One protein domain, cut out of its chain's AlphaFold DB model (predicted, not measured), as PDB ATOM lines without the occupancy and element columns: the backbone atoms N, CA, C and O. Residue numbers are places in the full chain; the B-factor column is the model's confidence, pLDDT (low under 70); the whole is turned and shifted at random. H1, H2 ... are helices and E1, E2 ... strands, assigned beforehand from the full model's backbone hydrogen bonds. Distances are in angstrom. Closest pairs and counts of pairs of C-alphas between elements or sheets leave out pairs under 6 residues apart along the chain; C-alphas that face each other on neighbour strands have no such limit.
ATOM      1  N   ILE A  17      79.623 121.071  66.618       89.75
ATOM      2  CA  ILE A  17      79.908 121.877  65.411       89.75
ATOM      3  C   ILE A  17      81.144 121.343  64.654       89.75
ATOM      4  O   ILE A  17      81.187 121.379  63.425       89.75
ATOM      5  N   ALA A  18      82.121 120.798  65.388       92.19
ATOM      6  CA  ALA A  18      83.363 120.227  64.872       92.19
ATOM      7  C   ALA A  18      83.252 118.731  64.485       92.19
ATOM      8  O   ALA A  18      84.229 117.989  64.569       92.19
ATOM      9  N   TYR A  19      82.084 118.264  64.028       94.31
ATOM     10  CA  TYR A  19      81.841 116.852  63.681       94.31
ATOM     11  C   TYR A  19      82.708 116.303  62.532       94.31
ATOM     12  O   TYR A  19      82.710 115.096  62.297       94.31
ATOM     13  N   ASN A  20      83.444 117.140  61.792       94.44
ATOM     14  CA  ASN A  20      84.266 116.689  60.661       94.44
ATOM     15  C   ASN A  20      85.280 115.608  61.067       94.44
ATOM     16  O   ASN A  20      85.503 114.677  60.299       94.44
ATOM     17  N   HIS A  21      85.839 115.691  62.279       93.62
ATOM     18  CA  HIS A  21      86.770 114.681  62.784       93.62
ATOM     19  C   HIS A  21      86.081 113.326  63.023       93.62
ATOM     20  O   HIS A  21      86.683 112.275  62.818       93.62
ATOM     21  N   ILE A  22      84.801 113.340  63.414       94.19
ATOM     22  CA  ILE A  22      83.993 112.125  63.578       94.19
ATOM     23  C   ILE A  22      83.811 111.456  62.215       94.19
ATOM     24  O   ILE A  22      84.104 110.275  62.073       94.19
ATOM     25  N   ILE A  23      83.423 112.227  61.195       94.56
ATOM     26  CA  ILE A  23      83.247 111.714  59.828       94.56
ATOM     27  C   ILE A  23      84.565 111.192  59.253       94.56
ATOM     28  O   ILE A  23      84.593 110.109  58.676       94.56
ATOM     29  N   GLN A  24      85.666 111.920  59.448       93.94
ATOM     30  CA  GLN A  24      86.990 111.478  59.020       93.94
ATOM     31  C   GLN A  24      87.366 110.140  59.667       93.94
ATOM     32  O   GLN A  24      87.779 109.227  58.954       93.94
ATOM     33  N   LYS A  25      87.176 109.994  60.986       94.19
ATOM     34  CA  LYS A  25      87.403 108.725  61.692       94.19
ATOM     35  C   LYS A  25      86.534 107.605  61.118       94.19
ATOM     36  O   LYS A  25      87.049 106.531  60.834       94.19
ATOM     37  N   SER A  26      85.244 107.859  60.896       93.88
ATOM     38  CA  SER A  26      84.336 106.874  60.299       93.88
ATOM     39  C   SER A  26      84.789 106.424  58.910       93.88
ATOM     40  O   SER A  26      84.700 105.239  58.620       93.88
ATOM     41  N   ILE A  27      85.307 107.328  58.070       94.06
ATOM     42  CA  ILE A  27      85.854 106.968  56.752       94.06
ATOM     43  C   ILE A  27      87.079 106.061  56.907       94.06
ATOM     44  O   ILE A  27      87.134 105.025  56.254       94.06
ATOM     45  N   TYR A  28      88.032 106.413  57.776       94.25
ATOM     46  CA  TYR A  28      89.224 105.585  58.004       94.25
ATOM     47  C   TYR A  28      88.887 104.204  58.577       94.25
ATOM     48  O   TYR A  28      89.505 103.234  58.167       94.25
ATOM     49  N   ASN A  29      87.878 104.100  59.445       94.56
ATOM     50  CA  ASN A  29      87.441 102.826  60.025       94.56
ATOM     51  C   ASN A  29      86.798 101.859  59.012       94.56
ATOM     52  O   ASN A  29      86.649 100.683  59.322       94.56
ATOM     53  N   ILE A  30      86.348 102.347  57.850       93.12
ATOM     54  CA  ILE A  30      85.789 101.502  56.778       93.12
ATOM     55  C   ILE A  30      86.909 100.921  55.899       93.12
ATOM     56  O   ILE A  30      86.708  99.923  55.213       93.12
ATOM     57  N   LEU A  31      88.072 101.573  55.878       92.75
ATOM     58  CA  LEU A  31      89.223 101.131  55.105       92.75
ATOM     59  C   LEU A  31      89.956 100.004  55.839       92.75
ATOM     60  O   LEU A  31      89.889  99.903  57.060       92.75
ATOM     61  N   ASP A  32      90.700  99.201  55.081       94.75
ATOM     62  CA  ASP A  32      91.672  98.264  55.644       94.75
ATOM     63  C   ASP A  32      92.645  98.987  56.596       94.75
ATOM     64  O   ASP A  32      93.080 100.104  56.303       94.75
ATOM     65  N   GLU A  33      92.969  98.374  57.736       92.81
ATOM     66  CA  GLU A  33      93.699  99.020  58.836       92.81
ATOM     67  C   GLU A  33      95.112  99.467  58.433       92.81
ATOM     68  O   GLU A  33      95.528 100.593  58.746       92.81
ATOM     69  N   GLU A  34      95.841  98.621  57.700       93.56
ATOM     70  CA  GLU A  34      97.193  98.934  57.234       93.56
ATOM     71  C   GLU A  34      97.142 100.109  56.253       93.56
ATOM     72  O   GLU A  34      97.876 101.103  56.382       93.56
ATOM     73  N   TYR A  35      96.203 100.041  55.306       92.38
ATOM     74  CA  TYR A  35      95.982 101.106  54.338       92.38
ATOM     75  C   TYR A  35      95.560 102.422  55.009       92.38
ATOM     76  O   TYR A  35      96.119 103.483  54.704       92.38
ATOM     77  N   ALA A  36      94.620 102.368  55.952       93.31
ATOM     78  CA  ALA A  36      94.121 103.514  56.702       93.31
ATOM     79  C   ALA A  36      95.247 104.199  57.483       93.31
ATOM     80  O   ALA A  36      95.389 105.422  57.411       93.31
ATOM     81  N   THR A  37      96.087 103.418  58.163       92.88
ATOM     82  CA  THR A  37      97.223 103.911  58.952       92.88
ATOM     83  C   THR A  37      98.256 104.603  58.068       92.88
ATOM     84  O   THR A  37      98.668 105.737  58.348       92.88
ATOM     85  N   LYS A  38      98.632 103.979  56.946       92.94
ATOM     86  CA  LYS A  38      99.562 104.569  55.972       92.94
ATOM     87  C   LYS A  38      99.010 105.868  55.392       92.94
ATOM     88  O   LYS A  38      99.728 106.873  55.302       92.94
ATOM     89  N   LEU A  39      97.731 105.865  55.023       92.88
ATOM     90  CA  LEU A  39      97.059 107.028  54.468       92.88
ATOM     91  C   LEU A  39      96.983 108.156  55.498       92.88
ATOM     92  O   LEU A  39      97.362 109.278  55.170       92.88
ATOM     93  N   HIS A  40      96.581 107.870  56.737       89.81
ATOM     94  CA  HIS A  40      96.440 108.838  57.827       89.81
ATOM     95  C   HIS A  40      97.774 109.464  58.243       89.81
ATOM     96  O   HIS A  40      97.873 110.691  58.319       89.81
ATOM     97  N   ASN A  41      98.817 108.659  58.433       90.69
ATOM     98  CA  ASN A  41     100.092 109.145  58.960       90.69
ATOM     99  C   ASN A  41     100.954 109.779  57.863       90.69
ATOM    100  O   ASN A  41     101.366 110.931  57.972       90.69
ATOM    101  N   SER A  42     101.152 109.067  56.755       88.75
ATOM    102  CA  SER A  42     102.114 109.465  55.720       88.75
ATOM    103  C   SER A  42     101.444 110.080  54.497       88.75
ATOM    104  O   SER A  42     101.965 111.038  53.926       88.75
ATOM    105  N   GLY A  43     100.270 109.568  54.112       90.69
ATOM    106  CA  GLY A  43      99.611 109.919  52.852       90.69
ATOM    107  C   GLY A  43     100.498 109.659  51.627       90.69
ATOM    108  O   GLY A  43     101.528 108.992  51.700       90.69
ATOM    109  N   TYR A  44     100.100 110.213  50.488       92.00
ATOM    110  CA  TYR A  44     100.843 110.126  49.234       92.00
ATOM    111  C   TYR A  44     101.571 111.435  48.969       92.00
ATOM    112  O   TYR A  44     100.946 112.481  48.798       92.00
ATOM    113  N   LYS A  45     102.901 111.383  48.941       92.88
ATOM    114  CA  LYS A  45     103.734 112.550  48.647       92.88
ATOM    115  C   LYS A  45     103.820 112.757  47.139       92.88
ATOM    116  O   LYS A  45     104.209 111.852  46.409       92.88
ATOM    117  N   TYR A  46     103.502 113.961  46.688       92.50
ATOM    118  CA  TYR A  46     103.801 114.411  45.334       92.50
ATOM    119  C   TYR A  46     104.334 115.839  45.399       92.50
ATOM    120  O   TYR A  46     103.637 116.760  45.842       92.50
ATOM    121  N   LYS A  47     105.597 116.012  44.986       92.69
ATOM    122  CA  LYS A  47     106.374 117.237  45.227       92.69
ATOM    123  C   LYS A  47     106.326 117.593  46.724       92.69
ATOM    124  O   LYS A  47     106.563 116.734  47.569       92.69
ATOM    125  N   ASN A  48     105.938 118.822  47.059       93.44
ATOM    126  CA  ASN A  48     105.873 119.326  48.432       93.44
ATOM    127  C   ASN A  48     104.485 119.143  49.079       93.44
ATOM    128  O   ASN A  48     104.176 119.817  50.060       93.44
ATOM    129  N   LYS A  49     103.611 118.288  48.526       90.69
ATOM    130  CA  LYS A  49     102.243 118.087  49.031       90.69
ATOM    131  C   LYS A  49     102.003 116.635  49.429       90.69
ATOM    132  O   LYS A  49     102.423 115.713  48.734       90.69
ATOM    133  N   ILE A  50     101.288 116.452  50.536       92.38
ATOM    134  CA  ILE A  50     100.813 115.153  51.017       92.38
ATOM    135  C   ILE A  50      99.321 115.045  50.707       92.38
ATOM    136  O   ILE A  50      98.527 115.876  51.147       92.38
ATOM    137  N   PHE A  51      98.935 114.008  49.973       92.62
ATOM    138  CA  PHE A  51      97.559 113.744  49.573       92.62
ATOM    139  C   PHE A  51      96.993 112.548  50.334       92.62
ATOM    140  O   PHE A  51      97.598 111.480  50.387       92.62
ATOM    141  N   LYS A  52      95.790 112.709  50.888       90.88
ATOM    142  CA  LYS A  52      95.021 111.616  51.508       90.88
ATOM    143  C   LYS A  52      94.096 110.907  50.514       90.88
ATOM    144  O   LYS A  52      93.361 110.021  50.900       90.88
ATOM    145  N   LEU A  53      94.124 111.302  49.238       91.38
ATOM    146  CA  LEU A  53      93.370 110.695  48.130       91.38
ATOM    147  C   LEU A  53      91.841 110.609  48.310       91.38
ATOM    148  O   LEU A  53      91.173 109.910  47.555       91.38
ATOM    149  N   PHE A  54      91.259 111.364  49.240       92.19
ATOM    150  CA  PHE A  54      89.813 111.550  49.333       92.19
ATOM    151  C   PHE A  54      89.467 112.958  49.820       92.19
ATOM    152  O   PHE A  54      90.299 113.677  50.377       92.19
ATOM    153  N   ASN A  55      88.215 113.348  49.595       94.00
ATOM    154  CA  ASN A  55      87.604 114.544  50.160       94.00
ATOM    155  C   ASN A  55      86.110 114.266  50.392       94.00
ATOM    156  O   ASN A  55      85.516 113.441  49.695       94.00
ATOM    157  N   PHE A  56      85.502 114.953  51.354       95.62
ATOM    158  CA  PHE A  56      84.088 114.835  51.686       95.62
ATOM    159  C   PHE A  56      83.479 116.216  51.943       95.62
ATOM    160  O   PHE A  56      84.144 117.154  52.379       95.62
ATOM    161  N   SER A  57      82.186 116.360  51.658       95.31
ATOM    162  CA  SER A  57      81.464 117.589  51.979       95.31
ATOM    163  C   SER A  57      81.044 117.615  53.447       95.31
ATOM    164  O   SER A  57      80.922 116.578  54.094       95.31
ATOM    165  N   LYS A  58      80.687 118.801  53.952       93.44
ATOM    166  CA  LYS A  58      79.896 118.911  55.186       93.44
ATOM    167  C   LYS A  58      78.597 118.099  55.065       93.44
ATOM    168  O   LYS A  58      78.045 117.964  53.968       93.44
ATOM    169  N   LEU A  59      78.095 117.604  56.198       92.69
ATOM    170  CA  LEU A  59      76.787 116.955  56.278       92.69
ATOM    171  C   LEU A  59      75.686 117.921  55.820       92.69
ATOM    172  O   LEU A  59      75.609 119.059  56.288       92.69
ATOM    173  N   LYS A  60      74.828 117.450  54.913       93.12
ATOM    174  CA  LYS A  60      73.596 118.138  54.521       93.12
ATOM    175  C   LYS A  60      72.443 117.512  55.293       93.12
ATOM    176  O   LYS A  60      72.086 116.369  55.036       93.12
ATOM    177  N   ILE A  61      71.902 118.261  56.246       91.88
ATOM    178  CA  ILE A  61      70.829 117.820  57.139       91.88
ATOM    179  C   ILE A  61      69.574 118.597  56.749       91.88
ATOM    180  O   ILE A  61      69.635 119.820  56.662       91.88
ATOM    181  N   GLN A  62      68.469 117.892  56.500       87.19
ATOM    182  CA  GLN A  62      67.201 118.521  56.114       87.19
ATOM    183  C   GLN A  62      66.600 119.316  57.283       87.19
ATOM    184  O   GLN A  62      66.311 120.497  57.133       87.19
ATOM    185  N   ASN A  63      66.521 118.700  58.467       88.62
ATOM    186  CA  ASN A  63      65.969 119.308  59.678       88.62
ATOM    187  C   ASN A  63      67.095 119.553  60.691       88.62
ATOM    188  O   ASN A  63      67.478 118.647  61.432       88.62
ATOM    189  N   LYS A  64      67.678 120.758  60.690       88.31
ATOM    190  CA  LYS A  64      68.823 121.118  61.541       88.31
ATOM    191  C   LYS A  64      68.461 122.241  62.510       88.31
ATOM    192  O   LYS A  64      68.147 123.343  62.078       88.31
ATOM    193  N   THR A  65      68.668 121.997  63.801       89.00
ATOM    194  CA  THR A  65      68.605 123.027  64.848       89.00
ATOM    195  C   THR A  65      69.997 123.253  65.423       89.00
ATOM    196  O   THR A  65      70.690 122.297  65.769       89.00
ATOM    197  N   ILE A  66      70.429 124.512  65.525       86.56
ATOM    198  CA  ILE A  66      71.708 124.879  66.146       86.56
ATOM    199  C   ILE A  66      71.408 125.444  67.529       86.56
ATOM    200  O   ILE A  66      70.734 126.463  67.646       86.56
ATOM    201  N   LYS A  67      71.909 124.781  68.572       86.06
ATOM    202  CA  LYS A  67      71.852 125.279  69.947       86.06
ATOM    203  C   LYS A  67      73.223 125.829  70.313       86.06
ATOM    204  O   LYS A  67      74.211 125.103  70.236       86.06
ATOM    205  N   ILE A  68      73.278 127.104  70.679       80.88
ATOM    206  CA  ILE A  68      74.476 127.724  71.243       80.88
ATOM    207  C   ILE A  68      74.308 127.636  72.755       80.88
ATOM    208  O   ILE A  68      73.401 128.257  73.306       80.88
ATOM    209  N   ILE A  69      75.126 126.811  73.401       74.81
ATOM    210  CA  ILE A  69      75.197 126.769  74.860       74.81
ATOM    211  C   ILE A  69      76.023 127.998  75.253       74.81
ATOM    212  O   ILE A  69      77.194 128.079  74.878       74.81
ATOM    213  N   LYS A  70      75.367 128.990  75.864       57.00
ATOM    214  CA  LYS A  70      76.023 130.136  76.505       57.00
ATOM    215  C   LYS A  70      76.469 129.750  77.905       57.00
ATOM    216  O   LYS A  70      75.736 128.952  78.531       57.00
TER     217      LYS A  70
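This is residues 17 to 70 of the 70 residues of the protein "CRISPR-associated endoribonuclease Cas6" of Clostridium cochlearium (UniProt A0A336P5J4). Two short helices, H1 and H2, form an open V, and a small two-stranded hairpin, E1 and E2, continues beyond the far end of H2; from there a long tail without named elements, residues 52 to 70, runs back past the open side of the V, and its residues 60 to 65 stick out free. The printed part has 54 residues with two named helices and two named strands, in the order H1, H2, E1, E2, and the sheet E1 - E2 is antiparallel. The class is mixed, helices and strands, with under half of the residues, 26 of 54, in named elements. The whole is elongated, spanning 43 by 26 by 23 A, and only just extended, close to loose, with a radius of gyration of the C-alphas of 15.1 A.

The printed part begins at Ile 17. H1 is residues 20 to 30, 15.7 A from first to last C-alpha, and begins with C-alpha 20 at (84.266, 116.689, 60.661). H2 is residues 33 to 41, 12.0 A long, and ends with C-alpha 41 at (100.092, 109.145, 58.960). E1 is residues 44 to 46, 6.5 A long. E2 is residues 49 to 51, 6.4 A long, and ends with C-alpha 51 at (97.559, 113.744, 49.573). Residues 52 to 70 follow with no named element.

H1 and H2 form a helical hairpin and only just touch, with 3 pairs of C-alphas within 8 A. Their closest C-alphas are those of Tyr 28 and Ala 36, 5.5 A apart. They run opposite ways at a shallow tilt of 33 degrees, only just short of steep. In both helices every O i to N i+4 pair is within hydrogen-bond range. A tight link joins H2 to E1. E1 and E2 form a hairpin of antiparallel neighbours, with 146 degrees between their directions. C-alphas 45 and 50, which face each other, are 4.6 A apart. N 44 and O 51, at 2.8 A, and N 46 and O 49, at 2.9 A, are within hydrogen-bond range. H1 is apart from E1 and from E2. H2 and E2 are only just apart, their closest C-alphas being 8.3 A from each other.

The C-alphas of Lys 47 and Lys 70 are the two farthest apart, at 45.5 A, while those of Ile 17 and Lys 70, the first and last printed, are 14.4 A apart. The printed part has no cut and ends at residue 70, the chain's last residue. The links H1 to H2, H2 to E1 and E1 to E2 are tight. The C-alphas of residues 52 to 70 lie 7 to 28 A from the mean of all C-alphas, and residues 60 to 65 stand free. The mean pLDDT of the printed part is 91.1, and one residue, 70, is under 70.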